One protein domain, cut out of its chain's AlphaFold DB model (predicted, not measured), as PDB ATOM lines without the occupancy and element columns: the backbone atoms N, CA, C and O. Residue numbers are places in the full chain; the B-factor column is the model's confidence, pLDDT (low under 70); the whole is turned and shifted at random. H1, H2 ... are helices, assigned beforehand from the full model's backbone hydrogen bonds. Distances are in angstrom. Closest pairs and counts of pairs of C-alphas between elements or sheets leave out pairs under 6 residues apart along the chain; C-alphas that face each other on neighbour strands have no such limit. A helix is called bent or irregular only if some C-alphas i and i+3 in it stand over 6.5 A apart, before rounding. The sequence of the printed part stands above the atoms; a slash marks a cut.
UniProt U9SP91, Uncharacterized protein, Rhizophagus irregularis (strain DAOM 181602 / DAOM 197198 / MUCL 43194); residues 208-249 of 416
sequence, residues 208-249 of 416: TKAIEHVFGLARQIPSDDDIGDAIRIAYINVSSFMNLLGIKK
ATOM      1  N   THR A 208      29.682  35.219 -45.441       82.62
ATOM      2  CA  THR A 208      28.340  34.604 -45.318       82.62
ATOM      3  C   THR A 208      27.688  34.804 -43.951       82.62
ATOM      4  O   THR A 208      26.539  34.418 -43.748       82.62
ATOM      5  N   LYS A 209      28.395  35.421 -42.998       77.38
ATOM      6  CA  LYS A 209      27.974  35.529 -41.596       77.38
ATOM      7  C   LYS A 209      26.599  36.187 -41.435       77.38
ATOM      8  O   LYS A 209      25.792  35.711 -40.644       77.38
ATOM      9  N   ALA A 210      26.314  37.254 -42.183       75.31
ATOM     10  CA  ALA A 210      25.012  37.923 -42.127       75.31
ATOM     11  C   ALA A 210      23.871  36.976 -42.544       75.31
ATOM     12  O   ALA A 210      22.861  36.870 -41.853       75.31
ATOM     13  N   ILE A 211      24.081  36.217 -43.620       80.69
ATOM     14  CA  ILE A 211      23.126  35.231 -44.135       80.69
ATOM     15  C   ILE A 211      22.932  34.084 -43.132       80.69
ATOM     16  O   ILE A 211      21.808  33.658 -42.879       80.69
ATOM     17  N   GLU A 212      24.002  33.613 -42.491       84.50
ATOM     18  CA  GLU A 212      23.917  32.592 -41.439       84.50
ATOM     19  C   GLU A 212      23.090  33.060 -40.236       84.50
ATOM     20  O   GLU A 212      22.322  32.273 -39.680       84.50
ATOM     21  N   HIS A 213      23.199  34.336 -39.855       84.06
ATOM     22  CA  HIS A 213      22.355  34.923 -38.816       84.06
ATOM     23  C   HIS A 213      20.883  34.971 -39.236       84.06
ATOM     24  O   HIS A 213      20.028  34.580 -38.443       84.06
ATOM     25  N   VAL A 214      20.586  35.360 -40.481       83.94
ATOM     26  CA  VAL A 214      19.216  35.342 -41.024       83.94
ATOM     27  C   VAL A 214      18.637  33.927 -41.000       83.94
ATOM     28  O   VAL A 214      17.535  33.723 -40.498       83.94
ATOM     29  N   PHE A 215      19.393  32.919 -41.441       79.00
ATOM     30  CA  PHE A 215      18.947  31.525 -41.355       79.00
ATOM     31  C   PHE A 215      18.830  31.021 -39.914       79.00
ATOM     32  O   PHE A 215      17.965  30.199 -39.614       79.00
ATOM     33  N   GLY A 216      19.683  31.499 -39.009       82.50
ATOM     34  CA  GLY A 216      19.573  31.231 -37.578       82.50
ATOM     35  C   GLY A 216      18.254  31.744 -37.004       82.50
ATOM     36  O   GLY A 216      17.572  30.995 -36.308       82.50
ATOM     37  N   LEU A 217      17.870  32.974 -37.353       80.50
ATOM     38  CA  LEU A 217      16.588  33.569 -36.975       80.50
ATOM     39  C   LEU A 217      15.411  32.828 -37.619       80.50
ATOM     40  O   LEU A 217      14.450  32.504 -36.934       80.50
ATOM     41  N   ALA A 218      15.514  32.460 -38.898       76.12
ATOM     42  CA  ALA A 218      14.470  31.709 -39.593       76.12
ATOM     43  C   ALA A 218      14.190  30.335 -38.953       76.12
ATOM     44  O   ALA A 218      13.051  29.880 -38.954       76.12
ATOM     45  N   ARG A 219      15.204  29.682 -38.362       76.44
ATOM     46  CA  ARG A 219      15.033  28.418 -37.619       76.44
ATOM     47  C   ARG A 219      14.397  28.589 -36.238       76.44
ATOM     48  O   ARG A 219      13.975  27.592 -35.661       76.44
ATOM     49  N   GLN A 220      14.379  29.803 -35.691       81.06
ATOM     50  CA  GLN A 220      13.709  30.108 -34.422       81.06
ATOM     51  C   GLN A 220      12.220  30.401 -34.614       81.06
ATOM     52  O   GLN A 220      11.483  30.426 -33.632       81.06
ATOM     53  N   ILE A 221      11.777  30.614 -35.857       78.38
ATOM     54  CA  ILE A 221      10.360  30.766 -36.171       78.38
ATOM     55  C   ILE A 221       9.694  29.403 -35.922       78.38
ATOM     56  O   ILE A 221      10.099  28.424 -36.561       78.38
ATOM     57  N   PRO A 222       8.723  29.314 -34.992       76.38
ATOM     58  CA  PRO A 222       7.995  28.074 -34.750       76.38
ATOM     59  C   PRO A 222       7.335  27.608 -36.049       76.38
ATOM     60  O   PRO A 222       6.913  28.426 -36.868       76.38
ATOM     61  N   SER A 223       7.308  26.295 -36.275       78.94
ATOM     62  CA  SER A 223       6.621  25.755 -37.448       78.94
ATOM     63  C   SER A 223       5.112  25.978 -37.334       78.94
ATOM     64  O   SER A 223       4.595  26.131 -36.228       78.94
ATOM     65  N   ASP A 224       4.405  25.987 -38.465       77.50
ATOM     66  CA  ASP A 224       2.941  26.124 -38.477       77.50
ATOM     67  C   ASP A 224       2.277  25.033 -37.614       77.50
ATOM     68  O   ASP A 224       1.285  25.299 -36.938       77.50
ATOM     69  N   ASP A 225       2.892  23.847 -37.545       78.62
ATOM     70  CA  ASP A 225       2.493  22.752 -36.657       78.62
ATOM     71  C   ASP A 225       2.671  23.120 -35.174       78.62
ATOM     72  O   ASP A 225       1.753  22.931 -34.381       78.62
ATOM     73  N   ASP A 226       3.815  23.708 -34.796       78.38
ATOM     74  CA  ASP A 226       4.075  24.146 -33.414       78.38
ATOM     75  C   ASP A 226       3.091  25.257 -32.988       78.38
ATOM     76  O   ASP A 226       2.659  25.319 -31.833       78.38
ATOM     77  N   ILE A 227       2.715  26.135 -33.925       77.62
ATOM     78  CA  ILE A 227       1.701  27.177 -33.715       77.62
ATOM     79  C   ILE A 227       0.312  26.539 -33.563       77.62
ATOM     80  O   ILE A 227      -0.428  26.890 -32.641       77.62
ATOM     81  N   GLY A 228      -0.037  25.580 -34.425       77.62
ATOM     82  CA  GLY A 228      -1.298  24.842 -34.363       77.62
ATOM     83  C   GLY A 228      -1.459  24.060 -33.058       77.62
ATOM     84  O   GLY A 228      -2.519  24.114 -32.429       77.62
ATOM     85  N   ASP A 229      -0.395  23.405 -32.597       84.00
ATOM     86  CA  ASP A 229      -0.373  22.698 -31.319       84.00
ATOM     87  C   ASP A 229      -0.521  23.663 -30.136       84.00
ATOM     88  O   ASP A 229      -1.291  23.386 -29.213       84.00
ATOM     89  N   ALA A 230       0.127  24.832 -30.172       79.56
ATOM     90  CA  ALA A 230      -0.043  25.857 -29.143       79.56
ATOM     91  C   ALA A 230      -1.495  26.366 -29.065       79.56
ATOM     92  O   ALA A 230      -2.045  26.490 -27.965       79.56
ATOM     93  N   ILE A 231      -2.141  26.600 -30.213       82.69
ATOM     94  CA  ILE A 231      -3.555  26.999 -30.288       82.69
ATOM     95  C   ILE A 231      -4.457  25.887 -29.738       82.69
ATOM     96  O   ILE A 231      -5.343  26.157 -28.922       82.69
ATOM     97  N   ARG A 232      -4.214  24.628 -30.119       85.50
ATOM     98  CA  ARG A 232      -4.979  23.471 -29.628       85.50
ATOM     99  C   ARG A 232      -4.866  23.326 -28.109       85.50
ATOM    100  O   ARG A 232      -5.877  23.148 -27.432       85.50
ATOM    101  N   ILE A 233      -3.653  23.432 -27.566       87.12
ATOM    102  CA  ILE A 233      -3.401  23.357 -26.121       87.12
ATOM    103  C   ILE A 233      -4.103  24.509 -25.392       87.12
ATOM    104  O   ILE A 233      -4.754  24.281 -24.372       87.12
ATOM    105  N   ALA A 234      -4.029  25.732 -25.923       83.94
ATOM    106  CA  ALA A 234      -4.730  26.881 -25.358       83.94
ATOM    107  C   ALA A 234      -6.251  26.654 -25.325       83.94
ATOM    108  O   ALA A 234      -6.876  26.870 -24.288       83.94
ATOM    109  N   TYR A 235      -6.833  26.140 -26.412       84.19
ATOM    110  CA  TYR A 235      -8.259  25.820 -26.479       84.19
ATOM    111  C   TYR A 235      -8.676  24.763 -25.444       84.19
ATOM    112  O   TYR A 235      -9.661  24.951 -24.727       84.19
ATOM    113  N   ILE A 236      -7.906  23.677 -25.303       85.06
ATOM    114  CA  ILE A 236      -8.166  22.625 -24.306       85.06
ATOM    115  C   ILE A 236      -8.107  23.190 -22.880       85.06
ATOM    116  O   ILE A 236      -8.967  22.877 -22.049       85.06
ATOM    117  N   ASN A 237      -7.128  24.051 -22.597       85.56
ATOM    118  CA  ASN A 237      -6.983  24.690 -21.291       85.56
ATOM    119  C   ASN A 237      -8.155  25.629 -20.987       85.56
ATOM    120  O   ASN A 237      -8.711  25.572 -19.889       85.56
ATOM    121  N   VAL A 238      -8.580  26.438 -21.962       83.44
ATOM    122  CA  VAL A 238      -9.755  27.313 -21.833       83.44
ATOM    123  C   VAL A 238     -11.019  26.484 -21.619       83.44
ATOM    124  O   VAL A 238     -11.787  26.777 -20.709       83.44
ATOM    125  N   SER A 239     -11.220  25.403 -22.377       75.88
ATOM    126  CA  SER A 239     -12.374  24.510 -22.209       75.88
ATOM    127  C   SER A 239     -12.413  23.874 -20.814       75.88
ATOM    128  O   SER A 239     -13.451  23.870 -20.149       75.88
ATOM    129  N   SER A 240     -11.265  23.403 -20.325       80.25
ATOM    130  CA  SER A 240     -11.131  22.825 -18.983       80.25
ATOM    131  C   SER A 240     -11.416  23.855 -17.887       80.25
ATOM    132  O   SER A 240     -12.104  23.552 -16.913       80.25
ATOM    133  N   PHE A 241     -10.943  25.090 -18.067       77.69
ATOM    134  CA  PHE A 241     -11.189  26.200 -17.150       77.69
ATOM    135  C   PHE A 241     -12.659  26.651 -17.147       77.69
ATOM    136  O   PHE A 241     -13.232  26.870 -16.084       77.69
ATOM    137  N   MET A 242     -13.307  26.711 -18.310       75.81
ATOM    138  CA  MET A 242     -14.737  27.027 -18.436       75.81
ATOM    139  C   MET A 242     -15.615  25.981 -17.740       75.81
ATOM    140  O   MET A 242     -16.560  26.334 -17.033       75.81
ATOM    141  N   ASN A 243     -15.258  24.699 -17.880       74.50
ATOM    142  CA  ASN A 243     -15.916  23.605 -17.167       74.50
ATOM    143  C   ASN A 243     -15.706  23.709 -15.646       74.50
ATOM    144  O   ASN A 243     -16.652  23.506 -14.888       74.50
ATOM    145  N   LEU A 244     -14.494  24.063 -15.198       79.44
ATOM    146  CA  LEU A 244     -14.177  24.283 -13.781       79.44
ATOM    147  C   LEU A 244     -14.989  25.440 -13.179       79.44
ATOM    148  O   LEU A 244     -15.450  25.343 -12.046       79.44
ATOM    149  N   LEU A 245     -15.187  26.518 -13.941       78.88
ATOM    150  CA  LEU A 245     -15.981  27.676 -13.529       78.88
ATOM    151  C   LEU A 245     -17.499  27.434 -13.579       78.88
ATOM    152  O   LEU A 245     -18.268  28.319 -13.212       78.88
ATOM    153  N   GLY A 246     -17.949  26.259 -14.030       63.97
ATOM    154  CA  GLY A 246     -19.373  25.942 -14.138       63.97
ATOM    155  C   GLY A 246     -20.119  26.822 -15.146       63.97
ATOM    156  O   GLY A 246     -21.347  26.924 -15.082       63.97
ATOM    157  N   ILE A 247     -19.399  27.457 -16.079       68.75
ATOM    158  CA  ILE A 247     -20.001  28.258 -17.142       68.75
ATOM    159  C   ILE A 247     -20.677  27.275 -18.100       68.75
ATOM    160  O   ILE A 247     -20.020  26.558 -18.856       68.75
ATOM    161  N   LYS A 248     -22.012  27.188 -18.028       58.06
ATOM    162  CA  LYS A 248     -22.809  26.357 -18.939       58.06
ATOM    163  C   LYS A 248     -22.497  26.767 -20.377       58.06
ATOM    164  O   LYS A 248     -22.577  27.949 -20.695       58.06
ATOM    165  N   LYS A 249     -22.149  25.775 -21.209       57.19
ATOM    166  CA  LYS A 249     -21.877  25.894 -22.652       57.19
ATOM    167  C   LYS A 249     -22.794  26.935 -23.298       57.19
ATOM    168  O   LYS A 249     -23.968  26.659 -23.532       57.19
TER     169      LYS A 249
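What this domain is: This is residues 208 to 249 of the 416 residues of an uncharacterized protein of Rhizophagus irregularis (strain DAOM 181602 / DAOM 197198 / MUCL 43194) (UniProt U9SP91). A long helix, H2, and a shorter one, H1, follow each other end to end in a thin rod, joined by a short stepped link and with no packing between them. Beyond H2, residues 245 to 249 make a short tail that turns aside from its end. The printed part has 42 residues with two named helices, in the order H1, H2, and no named strand; the class is all helix, with 31 residues in the helices. The whole is extended, with a radius of gyration of the C-alphas of 18.2 A and spans of 58 by 14 by 9 A.

Where its parts are: H2, the longest helix, holds residues 224 to 244 and measures 30.1 A from first to last C-alpha. It begins with C-alpha 224 at (2.941, 26.124, -38.477) and ends with C-alpha 244 at (-14.177, 24.283, -13.781). H1 holds residues 209 to 218 and measures 14.2 A; its first C-alpha, that of Lys 209, is at (27.974, 35.529, -41.596).

How they stand to each other: H2 and H1 are apart, with no C-alpha of the one within 8 A of the other. A tight link of 5 residues, 219 to 223, joins them. Residues 208 to 238, of which 209 to 218 belong to H1 and 224 to 238 to H2, stand free, and so do residues 240 to 246, of which 240 to 244 belong to H2. In H1 and H2 every O i to N i+4 pair is within hydrogen-bond range. Neither helix is bent.

The domain as a whole: The two C-alphas farthest apart, those of Thr 208 and Lys 248, are 58.1 A from each other. The printed part has no cut, and no link between its helices is long. The mean pLDDT of the printed part is 78.5; residues 246 to 249 are under 70, where the model's confidence is low.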